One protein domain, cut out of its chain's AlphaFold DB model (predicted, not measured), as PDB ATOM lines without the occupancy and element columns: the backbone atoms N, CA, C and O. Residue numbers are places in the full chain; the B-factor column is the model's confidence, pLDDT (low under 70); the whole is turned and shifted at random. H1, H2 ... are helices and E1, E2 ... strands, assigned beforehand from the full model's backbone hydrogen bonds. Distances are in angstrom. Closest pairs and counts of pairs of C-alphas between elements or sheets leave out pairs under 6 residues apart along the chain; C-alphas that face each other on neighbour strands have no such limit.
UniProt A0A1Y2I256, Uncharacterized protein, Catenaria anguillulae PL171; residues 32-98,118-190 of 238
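AT A GLANCE: This is residues 32 to 98 and 118 to 190 of the 238 residues of an uncharacterized protein of Catenaria anguillulae PL171 (UniProt A0A1Y2I256). Two strongly twisted four-stranded sheets lie face to face as a sandwich, E1 to E4 in one and E5 to E8 in the other, and their edges come near each other where E1 passes E5 and where E4 passes residue 153 of E8. The helix H3 packs over E5 and E6, the short H1 sits beside the strands of that same sheet, and H2 only grazes it. The turn between E3 and E4 and the long link at residues 163 to 177 reach out at opposite ends. The printed part has 140 residues, with elements in the order E1 E2 E3 E4 E5 H1 H2 E6 E7 E8 H3, both sheets antiparallel, the class mixed. It is compact, with a radius of gyration of the C-alphas of 15.2 A, yet only just elongated, spanning 50 by 33 by 24 A.

IN THESE COORDINATES: Find C-alpha 32 at (42.191, 48.040, 47.090), where E1, residues 32 to 35, begins. Next come E2, residues 44 to 49, E3, residues 52 to 59 and 22.2 A long, and E4, residues 64 to 72 and 23.8 A, which bends by 52 degrees at residue 68. E5, residues 77 to 84, measures 20.2 A and H1 has residues 85 to 90. Past the cut look for H2, residues 119 to 122, E6, residues 129 to 135, E7, residues 139 to 147 and 24.6 A, and E8, residues 153 to 162 and 26.2 A, bending by 57 degrees at residue 159. H3, residues 178 to 189, runs 16.3 A to C-alpha 189 at (45.347, 39.933, 34.236).

HOW THE PARTS SIT: E1 E2 E3 E4 is a meander, each strand the antiparallel neighbour of the one before; look at N 33 and O 46, 2.9 A, N 47 and O 54, 2.8 A, and N 53 and O 71, 2.8 A. E6 E7 E8 is another, with N 133 and O 141 at 2.8 A and N 142 and O 159 at 2.8 A, and E5 is the antiparallel neighbour of E6, with N 81 and O 132 within hydrogen-bond range at 2.9 A. Between the sheets, the closest C-alphas of E1 and E5 are those of Gly 35 and Ala 82, 6.0 A. H3 lies over E5 and E6 at a height over the sheet of 8.7 A, slantwise at 42 degrees to E5 on the local plane; C-alphas 79 and 187 are its closest to E5, 4.9 A. H1 and H3 on one face of this sheet form two layers with it. In H1 and H3 every O i to N i+4 pair is within hydrogen-bond range; H2 is too short for one.

THE WHOLE: The C-alphas farthest apart are those of Glu 61 and Arg 167, 52.3 A. Residues 99 to 117 are not printed, and C-alphas 98 and 118 stand 8.2 A apart across the cut. E8 to H3 is a long link. Mean pLDDT of the printed part is 74.8; residues 88 to 98, 118 to 124, 148 to 152 and 164 to 190 are under 70.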
ATOM      1  N   VAL A  32      42.902  46.857  46.612       90.56
ATOM      2  CA  VAL A  32      42.191  48.040  47.090       90.56
ATOM      3  C   VAL A  32      41.449  48.617  45.900       90.56
ATOM      4  O   VAL A  32      42.042  48.836  44.843       90.56
ATOM      5  N   VAL A  33      40.150  48.829  46.060       91.44
ATOM      6  CA  VAL A  33      39.271  49.295  44.994       91.44
ATOM      7  C   VAL A  33      38.441  50.456  45.517       91.44
ATOM      8  O   VAL A  33      37.853  50.353  46.588       91.44
ATOM      9  N   ALA A  34      38.398  51.546  44.756       91.69
ATOM     10  CA  ALA A  34      37.574  52.706  45.062       91.69
ATOM     11  C   ALA A  34      36.285  52.690  44.234       91.69
ATOM     12  O   ALA A  34      36.295  52.249  43.083       91.69
ATOM     13  N   GLY A  35      35.202  53.196  44.809       90.88
ATOM     14  CA  GLY A  35      33.918  53.356  44.137       90.88
ATOM     15  C   GLY A  35      32.878  53.951  45.074       90.88
ATOM     16  O   GLY A  35      33.143  54.145  46.255       90.88
ATOM     17  N   ASP A  36      31.692  54.211  44.545       91.06
ATOM     18  CA  ASP A  36      30.563  54.711  45.328       91.06
ATOM     19  C   ASP A  36      29.638  53.530  45.652       91.06
ATOM     20  O   ASP A  36      28.675  53.248  44.928       91.06
ATOM     21  N   PHE A  37      29.976  52.764  46.690       89.12
ATOM     22  CA  PHE A  37      29.314  51.486  46.979       89.12
ATOM     23  C   PHE A  37      28.079  51.655  47.861       89.12
ATOM     24  O   PHE A  37      27.077  50.970  47.652       89.12
ATOM     25  N   LEU A  38      28.144  52.559  48.840       84.06
ATOM     26  CA  LEU A  38      27.078  52.772  49.819       84.06
ATOM     27  C   LEU A  38      26.053  53.794  49.347       84.06
ATOM     28  O   LEU A  38      24.849  53.601  49.527       84.06
ATOM     29  N   ARG A  39      26.540  54.884  48.754       84.75
ATOM     30  CA  ARG A  39      25.722  55.987  48.260       84.75
ATOM     31  C   ARG A  39      26.398  56.648  47.065       84.75
ATOM     32  O   ARG A  39      27.601  56.883  47.097       84.75
ATOM     33  N   ALA A  40      25.630  56.995  46.037       81.38
ATOM     34  CA  ALA A  40      26.133  57.798  44.924       81.38
ATOM     35  C   ALA A  40      26.763  59.116  45.424       81.38
ATOM     36  O   ALA A  40      26.166  59.829  46.236       81.38
ATOM     37  N   GLY A  41      27.972  59.429  44.953       82.69
ATOM     38  CA  GLY A  41      28.735  60.612  45.359       82.69
ATOM     39  C   GLY A  41      29.518  60.460  46.668       82.69
ATOM     40  O   GLY A  41      30.319  61.339  46.990       82.69
ATOM     41  N   GLN A  42      29.335  59.365  47.410       85.12
ATOM     42  CA  GLN A  42      30.166  59.017  48.562       85.12
ATOM     43  C   GLN A  42      31.322  58.137  48.096       85.12
ATOM     44  O   GLN A  42      31.097  57.075  47.530       85.12
ATOM     45  N   ARG A  43      32.565  58.555  48.362       90.31
ATOM     46  CA  ARG A  43      33.738  57.756  47.997       90.31
ATOM     47  C   ARG A  43      34.019  56.698  49.046       90.31
ATOM     48  O   ARG A  43      34.381  57.014  50.176       90.31
ATOM     49  N   ASP A  44      33.952  55.451  48.621       92.44
ATOM     50  CA  ASP A  44      34.234  54.291  49.441       92.44
ATOM     51  C   ASP A  44      35.456  53.529  48.911       92.44
ATOM     52  O   ASP A  44      35.790  53.543  47.722       92.44
ATOM     53  N   LEU A  45      36.135  52.840  49.820       93.25
ATOM     54  CA  LEU A  45      37.247  51.943  49.566       93.25
ATOM     55  C   LEU A  45      36.885  50.542  50.040       93.25
ATOM     56  O   LEU A  45      36.496  50.330  51.188       93.25
ATOM     57  N   VAL A  46      37.096  49.573  49.162       92.06
ATOM     58  CA  VAL A  46      37.030  48.152  49.476       92.06
ATOM     59  C   VAL A  46      38.448  47.620  49.510       92.06
ATOM     60  O   VAL A  46      39.160  47.624  48.505       92.06
ATOM     61  N   ILE A  47      38.853  47.159  50.682       91.69
ATOM     62  CA  ILE A  47      40.169  46.597  50.949       91.69
ATOM     63  C   ILE A  47      40.004  45.097  51.137       91.69
ATOM     64  O   ILE A  47      39.200  44.636  51.946       91.69
ATOM     65  N   VAL A  48      40.780  44.315  50.400       89.88
ATOM     66  CA  VAL A  48      40.740  42.858  50.491       89.88
ATOM     67  C   VAL A  48      41.923  42.370  51.297       89.88
ATOM     68  O   VAL A  48      43.061  42.615  50.911       89.88
ATOM     69  N   ARG A  49      41.662  41.626  52.370       87.81
ATOM     70  CA  ARG A  49      42.671  41.012  53.241       87.81
ATOM     71  C   ARG A  49      42.442  39.509  53.334       87.81
ATOM     72  O   ARG A  49      41.590  39.030  54.081       87.81
ATOM     73  N   GLY A  50      43.187  38.748  52.534       83.38
ATOM     74  CA  GLY A  50      42.995  37.301  52.383       83.38
ATOM     75  C   GLY A  50      41.639  36.962  51.759       83.38
ATOM     76  O   GLY A  50      41.466  37.068  50.548       83.38
ATOM     77  N   ASN A  51      40.685  36.532  52.583       85.62
ATOM     78  CA  ASN A  51      39.303  36.259  52.184       85.62
ATOM     79  C   ASN A  51      38.297  37.251  52.789       85.62
ATOM     80  O   ASN A  51      37.094  37.043  52.669       85.62
ATOM     81  N   THR A  52      38.757  38.307  53.453       87.31
ATOM     82  CA  THR A  52      37.893  39.332  54.038       87.31
ATOM     83  C   THR A  52      37.866  40.572  53.151       87.31
ATOM     84  O   THR A  52      38.912  41.071  52.747       87.31
ATOM     85  N   LEU A  53      36.663  41.065  52.870       89.31
ATOM     86  CA  LEU A  53      36.408  42.392  52.324       89.31
ATOM     87  C   LEU A  53      36.186  43.355  53.489       89.31
ATOM     88  O   LEU A  53      35.356  43.081  54.356       89.31
ATOM     89  N   GLU A  54      36.901  44.466  53.512       91.12
ATOM     90  CA  GLU A  54      36.723  45.570  54.452       91.12
ATOM     91  C   GLU A  54      36.255  46.790  53.668       91.12
ATOM     92  O   GLU A  54      36.884  47.161  52.682       91.12
ATOM     93  N   LEU A  55      35.156  47.401  54.098       91.56
ATOM     94  CA  LEU A  55      34.653  48.634  53.513       91.56
ATOM     95  C   LEU A  55      34.998  49.802  54.423       91.56
ATOM     96  O   LEU A  55      34.749  49.760  55.633       91.56
ATOM     97  N   GLN A  56      35.535  50.852  53.826       92.38
ATOM     98  CA  GLN A  56      35.830  52.113  54.482       92.38
ATOM     99  C   GLN A  56      35.254  53.240  53.636       92.38
ATOM    100  O   GLN A  56      35.348  53.189  52.416       92.38
ATOM    101  N   SER A  57      34.676  54.252  54.265       91.75
ATOM    102  CA  SER A  57      34.254  55.466  53.566       91.75
ATOM    103  C   SER A  57      35.267  56.564  53.799       91.75
ATOM    104  O   SER A  57      35.800  56.692  54.900       91.75
ATOM    105  N   LEU A  58      35.523  57.360  52.768       91.69
ATOM    106  CA  LEU A  58      36.335  58.556  52.892       91.69
ATOM    107  C   LEU A  58      35.476  59.685  53.462       91.69
ATOM    108  O   LEU A  58      34.563  60.172  52.797       91.69
ATOM    109  N   ASP A  59      35.807  60.119  54.672       89.25
ATOM    110  CA  ASP A  59      35.335  61.389  55.203       89.25
ATOM    111  C   ASP A  59      36.156  62.506  54.550       89.25
ATOM    112  O   ASP A  59      37.355  62.658  54.795       89.25
ATOM    113  N   THR A  60      35.521  63.268  53.662       85.62
ATOM    114  CA  THR A  60      36.195  64.333  52.914       85.62
ATOM    115  C   THR A  60      36.501  65.562  53.762       85.62
ATOM    116  O   THR A  60      37.374  66.337  53.380       85.62
ATOM    117  N   GLU A  61      35.799  65.757  54.878       89.56
ATOM    118  CA  GLU A  61      36.024  66.886  55.783       89.56
ATOM    119  C   GLU A  61      37.182  66.587  56.734       89.56
ATOM    120  O   GLU A  61      38.099  67.397  56.873       89.56
ATOM    121  N   ALA A  62      37.177  65.396  57.338       88.94
ATOM    122  CA  ALA A  62      38.237  64.949  58.238       88.94
ATOM    123  C   ALA A  62      39.488  64.433  57.502       88.94
ATOM    124  O   ALA A  62      40.535  64.270  58.129       88.94
ATOM    125  N   LEU A  63      39.392  64.191  56.186       88.06
ATOM    126  CA  LEU A  63      40.408  63.509  55.371       88.06
ATOM    127  C   LEU A  63      40.818  62.155  55.966       88.06
ATOM    128  O   LEU A  63      41.990  61.774  55.928       88.06
ATOM    129  N   ASP A  64      39.838  61.434  56.508       92.31
ATOM    130  CA  ASP A  64      40.046  60.182  57.229       92.31
ATOM    131  C   ASP A  64      39.221  59.039  56.625       92.31
ATOM    132  O   ASP A  64      38.229  59.247  55.920       92.31
ATOM    133  N   LEU A  65      39.656  57.807  56.881       91.44
ATOM    134  CA  LEU A  65      38.964  56.601  56.453       91.44
ATOM    135  C   LEU A  65      38.145  56.037  57.607       91.44
ATOM    136  O   LEU A  65      38.678  55.515  58.584       91.44
ATOM    137  N   VAL A  66      36.826  56.084  57.452       91.38
ATOM    138  CA  VAL A  66      35.872  55.609  58.451       91.38
ATOM    139  C   VAL A  66      35.499  54.156  58.146       91.38
ATOM    140  O   VAL A  66      34.901  53.890  57.099       91.38
ATOM    141  N   PRO A  67      35.815  53.190  59.029       90.44
ATOM    142  CA  PRO A  67      35.440  51.795  58.823       90.44
ATOM    143  C   PRO A  67      33.921  51.619  58.852       90.44
ATOM    144  O   PRO A  67      33.273  51.973  59.832       90.44
ATOM    145  N   GLN A  68      33.366  51.008  57.807       87.75
ATOM    146  CA  GLN A  68      31.922  50.774  57.684       87.75
ATOM    147  C   GLN A  68      31.532  49.331  57.983       87.75
ATOM    148  O   GLN A  68      30.457  49.048  58.509       87.75
ATOM    149  N   GLY A  69      32.414  48.387  57.669       86.19
ATOM    150  CA  GLY A  69      32.159  46.989  57.958       86.19
ATOM    151  C   GLY A  69      33.165  46.054  57.321       86.19
ATOM    152  O   GLY A  69      34.045  46.452  56.560       86.19
ATOM    153  N   ARG A  70      33.024  44.769  57.645       87.81
ATOM    154  CA  ARG A  70      33.820  43.709  57.032       87.81
ATOM    155  C   ARG A  70      32.993  42.460  56.786       87.81
ATOM    156  O   ARG A  70      32.120  42.118  57.584       87.81
ATOM    157  N   ARG A  71      33.306  41.747  55.710       85.75
ATOM    158  CA  ARG A  71      32.665  40.487  55.342       85.75
ATOM    159  C   ARG A  71      33.703  39.464  54.922       85.75
ATOM    160  O   ARG A  71      34.506  39.713  54.034       85.75
ATOM    161  N   THR A  72      33.649  38.287  55.531       86.00
ATOM    162  CA  THR A  72      34.489  37.158  55.132       86.00
ATOM    163  C   THR A  72      33.798  36.348  54.044       86.00
ATOM    164  O   THR A  72      32.659  35.912  54.211       86.00
ATOM    165  N   LEU A  73      34.506  36.140  52.944       82.94
ATOM    166  CA  LEU A  73      34.149  35.234  51.868       82.94
ATOM    167  C   LEU A  73      34.686  33.833  52.185       82.94
ATOM    168  O   LEU A  73      35.751  33.663  52.782       82.94
ATOM    169  N   PHE A  74      33.984  32.795  51.741       81.25
ATOM    170  CA  PHE A  74      34.418  31.405  51.934       81.25
ATOM    171  C   PHE A  74      35.440  30.939  50.876       81.25
ATOM    172  O   PHE A  74      35.624  29.739  50.660       81.25
ATOM    173  N   ALA A  75      36.105  31.876  50.197       84.06
ATOM    174  CA  ALA A  75      37.077  31.628  49.141       84.06
ATOM    175  C   ALA A  75      38.168  32.708  49.148       84.06
ATOM    176  O   ALA A  75      37.918  33.840  49.560       84.06
ATOM    177  N   ALA A  76      39.374  32.362  48.690       83.69
ATOM    178  CA  ALA A  76      40.445  33.343  48.549       83.69
ATOM    179  C   ALA A  76      40.162  34.227  47.335       83.69
ATOM    180  O   ALA A  76      39.829  33.716  46.261       83.69
ATOM    181  N   VAL A  77      40.304  35.535  47.505       85.94
ATOM    182  CA  VAL A  77      40.075  36.505  46.437       85.94
ATOM    183  C   VAL A  77      41.305  36.568  45.535       85.94
ATOM    184  O   VAL A  77      42.428  36.689  46.019       85.94
ATOM    185  N   LEU A  78      41.082  36.459  44.228       85.19
ATOM    186  CA  LEU A  78      42.113  36.524  43.191       85.19
ATOM    187  C   LEU A  78      42.103  37.843  42.416       85.19
ATOM    188  O   LEU A  78      43.119  38.195  41.833       85.19
ATOM    189  N   GLY A  79      40.979  38.555  42.415       84.88
ATOM    190  CA  GLY A  79      40.854  39.865  41.790       84.88
ATOM    191  C   GLY A  79      39.561  40.543  42.217       84.88
ATOM    192  O   GLY A  79      38.557  39.868  42.455       84.88
ATOM    193  N   VAL A  80      39.594  41.872  42.315       89.62
ATOM    194  CA  VAL A  80      38.419  42.708  42.596       89.62
ATOM    195  C   VAL A  80      38.436  43.926  41.690       89.62
ATOM    196  O   VAL A  80      39.498  44.498  41.442       89.62
ATOM    197  N   GLN A  81      37.261  44.332  41.220       90.31
ATOM    198  CA  GLN A  81      37.074  45.535  40.422       90.31
ATOM    199  C   GLN A  81      35.746  46.208  40.773       90.31
ATOM    200  O   GLN A  81      34.736  45.533  40.963       90.31
ATOM    201  N   ALA A  82      35.752  47.540  40.839       90.06
ATOM    202  CA  ALA A  82      34.530  48.328  40.896       90.06
ATOM    203  C   ALA A  82      33.948  48.439  39.493       90.06
ATOM    204  O   ALA A  82      34.675  48.701  38.532       90.06
ATOM    205  N   MET A  83      32.642  48.268  39.390       86.69
ATOM    206  CA  MET A  83      31.896  48.425  38.152       86.69
ATOM    207  C   MET A  83      30.756  49.398  38.404       86.69
ATOM    208  O   MET A  83      30.075  49.269  39.423       86.69
ATOM    209  N   SER A  84      30.547  50.362  37.507       84.81
ATOM    210  CA  SER A  84      29.360  51.209  37.614       84.81
ATOM    211  C   SER A  84      28.101  50.385  37.344       84.81
ATOM    212  O   SER A  84      28.126  49.395  36.610       84.81
ATOM    213  N   ILE A  85      26.978  50.810  37.912       77.12
ATOM    214  CA  ILE A  85      25.668  50.200  37.644       77.12
ATOM    215  C   ILE A  85      25.335  50.225  36.163       77.12
ATOM    216  O   ILE A  85      24.804  49.251  35.643       77.12
ATOM    217  N   HIS A  86      25.661  51.320  35.479       76.38
ATOM    218  CA  HIS A  86      25.392  51.452  34.054       76.38
ATOM    219  C   HIS A  86      26.154  50.399  33.244       76.38
ATOM    220  O   HIS A  86      25.570  49.783  32.357       76.38
ATOM    221  N   ASP A  87      27.414  50.126  33.594       73.19
ATOM    222  CA  ASP A  87      28.200  49.072  32.945       73.19
ATOM    223  C   ASP A  87      27.679  47.672  33.294       73.19
ATOM    224  O   ASP A  87      27.661  46.786  32.439       73.19
ATOM    225  N   ALA A  88      27.226  47.472  34.536       68.38
ATOM    226  CA  ALA A  88      26.630  46.215  34.975       68.38
ATOM    227  C   ALA A  88      25.300  45.942  34.251       68.38
ATOM    228  O   ALA A  88      25.103  44.856  33.708       68.38
ATOM    229  N   SER A  89      24.413  46.934  34.170       69.56
ATOM    230  CA  SER A  89      23.158  46.861  33.415       69.56
ATOM    231  C   SER A  89      23.422  46.632  31.929       69.56
ATOM    232  O   SER A  89      22.867  45.707  31.352       69.56
ATOM    233  N   ALA A  90      24.355  47.367  31.316       62.81
ATOM    234  CA  ALA A  90      24.720  47.159  29.912       62.81
ATOM    235  C   ALA A  90      25.307  45.761  29.633       62.81
ATOM    236  O   ALA A  90      25.275  45.282  28.499       62.81
ATOM    237  N   ALA A  91      25.861  45.099  30.653       60.34
ATOM    238  CA  ALA A  91      26.328  43.718  30.580       60.34
ATOM    239  C   ALA A  91      25.221  42.678  30.838       60.34
ATOM    240  O   ALA A  91      25.534  41.489  30.914       60.34
ATOM    241  N   GLY A  92      23.965  43.106  30.990       62.66
ATOM    242  CA  GLY A  92      22.818  42.262  31.316       62.66
ATOM    243  C   GLY A  92      22.864  41.666  32.725       62.66
ATOM    244  O   GLY A  92      22.172  40.701  33.026       62.66
ATOM    245  N   VAL A  93      23.725  42.196  33.603       65.31
ATOM    246  CA  VAL A  93      23.895  41.719  34.992       65.31
ATOM    247  C   VAL A  93      22.680  42.093  35.842       65.31
ATOM    248  O   VAL A  93      22.402  41.439  36.844       65.31
ATOM    249  N   LEU A  94      22.002  43.176  35.455       64.12
ATOM    250  CA  LEU A  94      20.902  43.793  36.187       64.12
ATOM    251  C   LEU A  94      19.561  43.675  35.448       64.12
ATOM    252  O   LEU A  94      18.618  44.348  35.833       64.12
ATOM    253  N   ASP A  95      19.468  42.857  34.396       61.81
ATOM    254  CA  ASP A  95      18.236  42.758  33.594       61.81
ATOM    255  C   ASP A  95      17.072  42.131  34.384       61.81
ATOM    256  O   ASP A  95      15.918  42.434  34.110       61.81
ATOM    257  N   ASP A  96      17.376  41.320  35.405       55.53
ATOM    258  CA  ASP A  96      16.391  40.756  36.345       55.53
ATOM    259  C   ASP A  96      16.182  41.640  37.597       55.53
ATOM    260  O   ASP A  96      15.549  41.237  38.576       55.53
ATOM    261  N   LEU A  97      16.786  42.829  37.615       54.19
ATOM    262  CA  LEU A  97      16.804  43.756  38.738       54.19
ATOM    263  C   LEU A  97      15.972  44.989  38.391       54.19
ATOM    264  O   LEU A  97      16.515  46.036  38.048       54.19
ATOM    265  N   ASP A  98      14.653  44.863  38.542       53.03
ATOM    266  CA  ASP A  98      13.716  45.993  38.558       53.03
ATOM    267  C   ASP A  98      14.029  46.883  39.777       53.03
ATOM    268  O   ASP A  98      13.465  46.738  40.865       53.03
ATOM    269  N   HIS A 118      13.195  41.490  45.343       56.41
ATOM    270  CA  HIS A 118      14.622  41.228  45.158       56.41
ATOM    271  C   HIS A 118      15.439  41.648  46.407       56.41
ATOM    272  O   HIS A 118      15.129  42.665  47.042       56.41
ATOM    273  N   PRO A 119      16.507  40.912  46.784       55.78
ATOM    274  CA  PRO A 119      17.334  41.215  47.959       55.78
ATOM    275  C   PRO A 119      17.838  42.662  48.063       55.78
ATOM    276  O   PRO A 119      18.003  43.172  49.170       55.78
ATOM    277  N   LEU A 120      18.067  43.333  46.928       56.34
ATOM    278  CA  LEU A 120      18.525  44.728  46.884       56.34
ATOM    279  C   LEU A 120      17.417  45.739  47.181       56.34
ATOM    280  O   LEU A 120      17.657  46.677  47.942       56.34
ATOM    281  N   THR A 121      16.206  45.508  46.677       56.03
ATOM    282  CA  THR A 121      15.024  46.332  46.962       56.03
ATOM    283  C   THR A 121      14.690  46.277  48.455       56.03
ATOM    284  O   THR A 121      14.498  47.307  49.101       56.03
ATOM    285  N   ARG A 122      14.781  45.085  49.070       53.75
ATOM    286  CA  ARG A 122      14.623  44.925  50.532       53.75
ATOM    287  C   ARG A 122      15.709  45.640  51.334       53.75
ATOM    288  O   ARG A 122      15.449  46.093  52.453       53.75
ATOM    289  N   ALA A 123      16.918  45.709  50.783       55.72
ATOM    290  CA  ALA A 123      18.091  46.276  51.435       55.72
ATOM    291  C   ALA A 123      18.312  47.773  51.154       55.72
ATOM    292  O   ALA A 123      19.286  48.321  51.663       55.72
ATOM    293  N   ARG A 124      17.423  48.442  50.400       64.25
ATOM    294  CA  ARG A 124      17.507  49.880  50.071       64.25
ATOM    295  C   ARG A 124      18.903  50.289  49.591       64.25
ATOM    296  O   ARG A 124      19.556  51.142  50.196       64.25
ATOM    297  N   TRP A 125      19.386  49.648  48.535       71.44
ATOM    298  CA  TRP A 125      20.677  50.017  47.965       71.44
ATOM    299  C   TRP A 125      20.640  51.412  47.323       71.44
ATOM    300  O   TRP A 125      19.673  51.763  46.656       71.44
ATOM    301  N   LYS A 126      21.690  52.211  47.551       77.19
ATOM    302  CA  LYS A 126      21.805  53.604  47.079       77.19
ATOM    303  C   LYS A 126      23.154  53.919  46.419       77.19
ATOM    304  O   LYS A 126      23.421  55.080  46.101       77.19
ATOM    305  N   GLY A 127      24.033  52.925  46.279       82.12
ATOM    306  CA  GLY A 127      25.335  53.083  45.629       82.12
ATOM    307  C   GLY A 127      25.202  53.267  44.119       82.12
ATOM    308  O   GLY A 127      24.146  53.003  43.559       82.12
ATOM    309  N   SER A 128      26.278  53.706  43.463       85.75
ATOM    310  CA  SER A 128      26.393  53.739  41.994       85.75
ATOM    311  C   SER A 128      27.403  52.722  41.448       85.75
ATOM    312  O   SER A 128      27.584  52.611  40.232       85.75
ATOM    313  N   HIS A 129      28.051  51.961  42.339       89.38
ATOM    314  CA  HIS A 129      29.019  50.924  42.005       89.38
ATOM    315  C   HIS A 129      28.688  49.582  42.666       89.38
ATOM    316  O   HIS A 129      28.248  49.512  43.814       89.38
ATOM    317  N   VAL A 130      28.994  48.506  41.947       90.06
ATOM    318  CA  VAL A 130      29.024  47.125  42.439       90.06
ATOM    319  C   VAL A 130      30.453  46.594  42.388       90.06
ATOM    320  O   VAL A 130      31.320  47.142  41.700       90.06
ATOM    321  N   LEU A 131      30.720  45.519  43.120       90.38
ATOM    322  CA  LEU A 131      32.009  44.843  43.093       90.38
ATOM    323  C   LEU A 131      31.917  43.589  42.235       90.38
ATOM    324  O   LEU A 131      31.099  42.711  42.492       90.38
ATOM    325  N   ALA A 132      32.821  43.467  41.275       89.44
ATOM    326  CA  ALA A 132      33.129  42.198  40.644       89.44
ATOM    327  C   ALA A 132      34.286  41.532  41.388       89.44
ATOM    328  O   ALA A 132      35.372  42.103  41.494       89.44
ATOM    329  N   VAL A 133      34.065  40.320  41.888       88.94
ATOM    330  CA  VAL A 133      35.042  39.556  42.668       88.94
ATOM    331  C   VAL A 133      35.316  38.235  41.974       88.94
ATOM    332  O   VAL A 133      34.409  37.443  41.745       88.94
ATOM    333  N   THR A 134      36.584  37.961  41.673       87.81
ATOM    334  CA  THR A 134      37.025  36.634  41.231       87.81
ATOM    335  C   THR A 134      37.681  35.903  42.388       87.81
ATOM    336  O   THR A 134      38.551  36.454  43.065       87.81
ATOM    337  N   THR A 135      37.303  34.646  42.610       86.38
ATOM    338  CA  THR A 135      37.851  33.825  43.699       86.38
ATOM    339  C   THR A 135      38.615  32.603  43.192       86.38
ATOM    340  O   THR A 135      38.495  32.186  42.039       86.38
ATOM    341  N   ASN A 136      39.376  31.960  44.079       83.62
ATOM    342  CA  ASN A 136      40.106  30.721  43.788       83.62
ATOM    343  C   ASN A 136      39.205  29.512  43.493       83.62
ATOM    344  O   ASN A 136      39.689  28.479  43.022       83.62
ATOM    345  N   ARG A 137      37.893  29.651  43.712       82.88
ATOM    346  CA  ARG A 137      36.878  28.695  43.260       82.88
ATOM    347  C   ARG A 137      36.568  28.824  41.769       82.88
ATOM    348  O   ARG A 137      35.739  28.071  41.276       82.88
ATOM    349  N   MET A 138      37.268  29.711  41.054       80.44
ATOM    350  CA  MET A 138      37.030  30.006  39.642       80.44
ATOM    351  C   MET A 138      35.605  30.514  39.427       80.44
ATOM    352  O   MET A 138      34.934  30.104  38.491       80.44
ATOM    353  N   VAL A 139      35.135  31.380  40.323       81.75
ATOM    354  CA  VAL A 139      33.831  32.040  40.213       81.75
ATOM    355  C   VAL A 139      34.075  33.537  40.115       81.75
ATOM    356  O   VAL A 139      34.901  34.058  40.870       81.75
ATOM    357  N   ILE A 140      33.375  34.190  39.190       84.56
ATOM    358  CA  ILE A 140      33.206  35.642  39.170       84.56
ATOM    359  C   ILE A 140      31.849  35.935  39.788       84.56
ATOM    360  O   ILE A 140      30.840  35.483  39.257       84.56
ATOM    361  N   GLU A 141      31.827  36.665  40.892       85.12
ATOM    362  CA  GLU A 141      30.608  37.094  41.572       85.12
ATOM    363  C   GLU A 141      30.478  38.609  41.457       85.12
ATOM    364  O   GLU A 141      31.439  39.341  41.708       85.12
ATOM    365  N   ILE A 142      29.287  39.076  41.093       86.12
ATOM    366  CA  ILE A 142      28.908  40.475  41.243       86.12
ATOM    367  C   ILE A 142      28.195  40.605  42.579       86.12
ATOM    368  O   ILE A 142      27.191  39.935  42.834       86.12
ATOM    369  N   ILE A 143      28.739  41.450  43.443       87.75
ATOM    370  CA  ILE A 143      28.229  41.679  44.787       87.75
ATOM    371  C   ILE A 143      27.924  43.168  44.965       87.75
ATOM    372  O   ILE A 143      28.727  44.036  44.614       87.75
ATOM    373  N   ALA A 144      26.770  43.459  45.549       85.94
ATOM    374  CA  ALA A 144      26.443  44.785  46.047       85.94
ATOM    375  C   ALA A 144      26.799  44.886  47.527       85.94
ATOM    376  O   ALA A 144      26.757  43.902  48.275       85.94
ATOM    377  N   VAL A 145      27.103  46.103  47.960       82.12
ATOM    378  CA  VAL A 145      27.301  46.428  49.368       82.12
ATOM    379  C   VAL A 145      26.142  47.311  49.807       82.12
ATOM    380  O   VAL A 145      25.847  48.314  49.168       82.12
ATOM    381  N   VAL A 146      25.440  46.905  50.861       79.88
ATOM    382  CA  VAL A 146      24.188  47.535  51.305       79.88
ATOM    383  C   VAL A 146      24.198  47.750  52.813       79.88
ATOM    384  O   VAL A 146      24.837  46.990  53.544       79.88
ATOM    385  N   TYR A 147      23.447  48.738  53.300       72.38
ATOM    386  CA  TYR A 147      23.133  48.841  54.724       72.38
ATOM    387  C   TYR A 147      21.861  48.068  55.033       72.38
ATOM    388  O   TYR A 147      20.822  48.247  54.403       72.38
ATOM    389  N   ASN A 148      21.922  47.213  56.042       66.94
ATOM    390  CA  ASN A 148      20.722  46.612  56.588       66.94
ATOM    391  C   ASN A 148      19.921  47.652  57.399       66.94
ATOM    392  O   ASN A 148      20.443  48.683  57.830       66.94
ATOM    393  N   ARG A 149      18.648  47.346  57.675       61.53
ATOM    394  CA  ARG A 149      17.765  48.193  58.504       61.53
ATOM    395  C   ARG A 149      18.283  48.422  59.934       61.53
ATOM    396  O   ARG A 149      17.783  49.297  60.626       61.53
ATOM    397  N   HIS A 150      19.274  47.648  60.372       64.12
ATOM    398  CA  HIS A 150      19.910  47.741  61.685       64.12
ATOM    399  C   HIS A 150      21.225  48.545  61.661       64.12
ATOM    400  O   HIS A 150      21.964  48.522  62.642       64.12
ATOM    401  N   GLY A 151      21.543  49.229  60.554       62.62
ATOM    402  CA  GLY A 151      22.745  50.060  60.412       62.62
ATOM    403  C   GLY A 151      24.047  49.286  60.171       62.62
ATOM    404  O   GLY A 151      25.122  49.872  60.175       62.62
ATOM    405  N   GLY A 152      23.976  47.972  59.954       69.12
ATOM    406  CA  GLY A 152      25.124  47.128  59.628       69.12
ATOM    407  C   GLY A 152      25.324  46.963  58.122       69.12
ATOM    408  O   GLY A 152      24.364  46.808  57.370       69.12
ATOM    409  N   MET A 153      26.582  46.929  57.687       74.50
ATOM    410  CA  MET A 153      26.945  46.612  56.306       74.50
ATOM    411  C   MET A 153      26.706  45.124  55.998       74.50
ATOM    412  O   MET A 153      27.198  44.237  56.702       74.50
ATOM    413  N   SER A 154      26.025  44.852  54.889       78.12
ATOM    414  CA  SER A 154      25.847  43.528  54.300       78.12
ATOM    415  C   SER A 154      26.414  43.498  52.884       78.12
ATOM    416  O   SER A 154      26.370  44.483  52.155       78.12
ATOM    417  N   VAL A 155      26.929  42.338  52.482       80.69
ATOM    418  CA  VAL A 155      27.322  42.066  51.097       80.69
ATOM    419  C   VAL A 155      26.282  41.125  50.514       80.69
ATOM    420  O   VAL A 155      26.072  40.037  51.060       80.69
ATOM    421  N   VAL A 156      25.627  41.555  49.443       80.69
ATOM    422  CA  VAL A 156      24.548  40.823  48.783       80.69
ATOM    423  C   VAL A 156      25.068  40.320  47.440       80.69
ATOM    424  O   VAL A 156      25.382  41.142  46.577       80.69
ATOM    425  N   PRO A 157      25.203  38.997  47.247       79.81
ATOM    426  CA  PRO A 157      25.501  38.459  45.932       79.81
ATOM    427  C   PRO A 157      24.315  38.730  45.009       79.81
ATOM    428  O   PRO A 157      23.169  38.483  45.380       79.81
ATOM    429  N   MET A 158      24.601  39.264  43.829       76.25
ATOM    430  CA  MET A 158      23.592  39.585  42.823       76.25
ATOM    431  C   MET A 158      23.540  38.475  41.786       76.25
ATOM    432  O   MET A 158      22.498  37.889  41.534       76.25
ATOM    433  N   THR A 159      24.704  38.140  41.236       79.06
ATOM    434  CA  THR A 159      24.853  37.066  40.263       79.06
ATOM    435  C   THR A 159      26.278  36.537  40.287       79.06
ATOM    436  O   THR A 159      27.191  37.176  40.823       79.06
ATOM    437  N   GLY A 160      26.486  35.353  39.724       76.56
ATOM    438  CA  GLY A 160      27.805  34.762  39.644       76.56
ATOM    439  C   GLY A 160      27.920  33.706  38.563       76.56
ATOM    440  O   GLY A 160      26.953  33.040  38.193       76.56
ATOM    441  N   TRP A 161      29.143  33.537  38.075       78.31
ATOM    442  CA  TRP A 161      29.450  32.653  36.963       78.31
ATOM    443  C   TRP A 161      30.666  31.798  37.254       78.31
ATOM    444  O   TRP A 161      31.705  32.283  37.703       78.31
ATOM    445  N   TYR A 162      30.545  30.512  36.942       78.94
ATOM    446  CA  TYR A 162      31.651  29.573  37.019       78.94
ATOM    447  C   TYR A 162      32.530  29.693  35.775       78.94
ATOM    448  O   TYR A 162      32.077  29.532  34.641       78.94
ATOM    449  N   LEU A 163      33.815  29.923  35.993       72.50
ATOM    450  CA  LEU A 163      34.835  29.866  34.963       72.50
ATOM    451  C   LEU A 163      35.232  28.405  34.737       72.50
ATOM    452  O   LEU A 163      35.714  27.714  35.639       72.50
ATOM    453  N   SER A 164      35.055  27.934  33.504       60.78
ATOM    454  CA  SER A 164      35.476  26.590  33.116       60.78
ATOM    455  C   SER A 164      37.002  26.500  33.037       60.78
ATOM    456  O   SER A 164      37.671  27.343  32.430       60.78
ATOM    457  N   ARG A 165      37.573  25.448  33.635       56.44
ATOM    458  CA  ARG A 165      39.001  25.127  33.509       56.44
ATOM    459  C   ARG A 165      39.243  24.384  32.195       56.44
ATOM    460  O   ARG A 165      38.999  23.182  32.106       56.44
ATOM    461  N   SER A 166      39.780  25.069  31.190       45.66
ATOM    462  CA  SER A 166      40.382  24.395  30.035       45.66
ATOM    463  C   SER A 166      41.762  23.835  30.405       45.66
ATOM    464  O   SER A 166      42.491  24.417  31.206       45.66
ATOM    465  N   ARG A 167      42.146  22.688  29.821       39.41
ATOM    466  CA  ARG A 167      43.445  22.010  30.059       39.41
ATOM    467  C   ARG A 167      44.661  22.775  29.522       39.41
ATOM    468  O   ARG A 167      45.796  22.396  29.785       39.41
ATOM    469  N   ARG A 168      44.433  23.844  28.765       38.72
ATOM    470  CA  ARG A 168      45.419  24.892  28.487       38.72
ATOM    471  C   ARG A 168      44.971  26.069  29.341       38.72
ATOM    472  O   ARG A 168      43.772  26.301  29.359       38.72
ATOM    473  N   PHE A 169      45.871  26.768  30.034       38.22
ATOM    474  CA  PHE A 169      45.601  27.864  30.993       38.22
ATOM    475  C   PHE A 169      44.887  29.112  30.402       38.22
ATOM    476  O   PHE A 169      45.139  30.244  30.798       38.22
ATOM    477  N   HIS A 170      43.998  28.918  29.434       38.62
ATOM    478  CA  HIS A 170      43.038  29.860  28.906       38.62
ATOM    479  C   HIS A 170      41.702  29.559  29.579       38.62
ATOM    480  O   HIS A 170      41.081  28.528  29.326       38.62
ATOM    481  N   TYR A 171      41.276  30.442  30.473       41.59
ATOM    482  CA  TYR A 171      39.922  30.398  31.006       41.59
ATOM    483  C   TYR A 171      38.959  30.697  29.861       41.59
ATOM    484  O   TYR A 171      38.991  31.785  29.286       41.59
ATOM    485  N   THR A 172      38.141  29.716  29.489       40.31
ATOM    486  CA  THR A 172      37.112  29.921  28.473       40.31
ATOM    487  C   THR A 172      35.872  30.443  29.181       40.31
ATOM    488  O   THR A 172      35.228  29.724  29.944       40.31
ATOM    489  N   VAL A 173      35.563  31.712  28.943       45.03
ATOM    490  CA  VAL A 173      34.325  32.357  29.381       45.03
ATOM    491  C   VAL A 173      33.225  31.844  28.445       45.03
ATOM    492  O   VAL A 173      33.080  32.317  27.321       45.03
ATOM    493  N   ALA A 174      32.554  30.760  28.837       36.03
ATOM    494  CA  ALA A 174      31.565  30.087  27.997       36.03
ATOM    495  C   ALA A 174      30.278  30.920  27.914       36.03
ATOM    496  O   ALA A 174      29.625  31.097  28.929       36.03
ATOM    497  N   HIS A 175      29.918  31.401  26.719       40.06
ATOM    498  CA  HIS A 175      28.650  32.090  26.429       40.06
ATOM    499  C   HIS A 175      28.272  33.198  27.422       40.06
ATOM    500  O   HIS A 175      27.240  33.134  28.080       40.06
ATOM    501  N   PHE A 176      29.090  34.247  27.479       47.03
ATOM    502  CA  PHE A 176      28.734  35.467  28.195       47.03
ATOM    503  C   PHE A 176      28.727  36.673  27.254       47.03
ATOM    504  O   PHE A 176      29.462  36.662  26.258       47.03
ATOM    505  N   PRO A 177      27.936  37.720  27.555       53.97
ATOM    506  CA  PRO A 177      28.096  39.016  26.909       53.97
ATOM    507  C   PRO A 177      29.573  39.443  26.971       53.97
ATOM    508  O   PRO A 177      30.261  39.216  27.973       53.97
ATOM    509  N   SER A 178      30.088  40.017  25.880       53.72
ATOM    510  CA  SER A 178      31.519  40.331  25.687       53.72
ATOM    511  C   SER A 178      32.126  41.149  26.836       53.72
ATOM    512  O   SER A 178      33.316  41.023  27.130       53.72
ATOM    513  N   THR A 179      31.301  41.922  27.539       55.72
ATOM    514  CA  THR A 179      31.658  42.711  28.721       55.72
ATOM    515  C   THR A 179      32.154  41.850  29.889       55.72
ATOM    516  O   THR A 179      33.175  42.176  30.490       55.72
ATOM    517  N   ILE A 180      31.525  40.701  30.166       56.69
ATOM    518  CA  ILE A 180      31.940  39.783  31.247       56.69
ATOM    519  C   ILE A 180      33.234  39.053  30.866       56.69
ATOM    520  O   ILE A 180      34.097  38.826  31.711       56.69
ATOM    521  N   GLY A 181      33.418  38.735  29.580       56.38
ATOM    522  CA  GLY A 181      34.683  38.200  29.068       56.38
ATOM    523  C   GLY A 181      35.853  39.159  29.285       56.38
ATOM    524  O   GLY A 181      36.909  38.750  29.772       56.38
ATOM    525  N   ASN A 182      35.645  40.446  29.000       61.44
ATOM    526  CA  ASN A 182      36.633  41.496  29.248       61.44
ATOM    527  C   ASN A 182      36.881  41.717  30.747       61.44
ATOM    528  O   ASN A 182      38.027  41.918  31.150       61.44
ATOM    529  N   LEU A 183      35.842  41.620  31.577       60.69
ATOM    530  CA  LEU A 183      35.945  41.690  33.033       60.69
ATOM    531  C   LEU A 183      36.778  40.534  33.596       60.69
ATOM    532  O   LEU A 183      37.719  40.764  34.345       60.69
ATOM    533  N   ALA A 184      36.481  39.297  33.188       59.75
ATOM    534  CA  ALA A 184      37.236  38.108  33.570       59.75
ATOM    535  C   ALA A 184      38.708  38.237  33.166       59.75
ATOM    536  O   ALA A 184      39.605  37.988  33.968       59.75
ATOM    537  N   CYS A 185      38.956  38.684  31.932       61.12
ATOM    538  CA  CYS A 185      40.291  38.985  31.436       61.12
ATOM    539  C   CYS A 185      40.992  40.045  32.291       61.12
ATOM    540  O   CYS A 185      42.148  39.848  32.647       61.12
ATOM    541  N   THR A 186      40.309  41.133  32.647       63.50
ATOM    542  CA  THR A 186      40.870  42.213  33.469       63.50
ATOM    543  C   THR A 186      41.213  41.699  34.862       63.50
ATOM    544  O   THR A 186      42.375  41.753  35.245       63.50
ATOM    545  N   LEU A 187      40.250  41.093  35.563       59.03
ATOM    546  CA  LEU A 187      40.401  40.558  36.920       59.03
ATOM    547  C   LEU A 187      41.490  39.489  37.042       59.03
ATOM    548  O   LEU A 187      42.128  39.385  38.085       59.03
ATOM    549  N   LEU A 188      41.699  38.690  35.994       64.69
ATOM    550  CA  LEU A 188      42.737  37.658  35.964       64.69
ATOM    551  C   LEU A 188      44.089  38.176  35.450       64.69
ATOM    552  O   LEU A 188      45.098  37.497  35.641       64.69
ATOM    553  N   SER A 189      44.124  39.347  34.803       56.34
ATOM    554  CA  SER A 189      45.347  39.933  34.236       56.34
ATOM    555  C   SER A 189      45.963  41.032  35.100       56.34
ATOM    556  O   SER A 189      47.135  41.343  34.888       56.34
ATOM    557  N   THR A 190      45.241  41.624  36.058       51.78
ATOM    558  CA  THR A 190      45.832  42.543  37.041       51.78
ATOM    559  C   THR A 190      46.599  41.745  38.097       51.78
ATOM    560  O   THR A 190      45.980  41.064  38.917       51.78
TER     561      THR A 190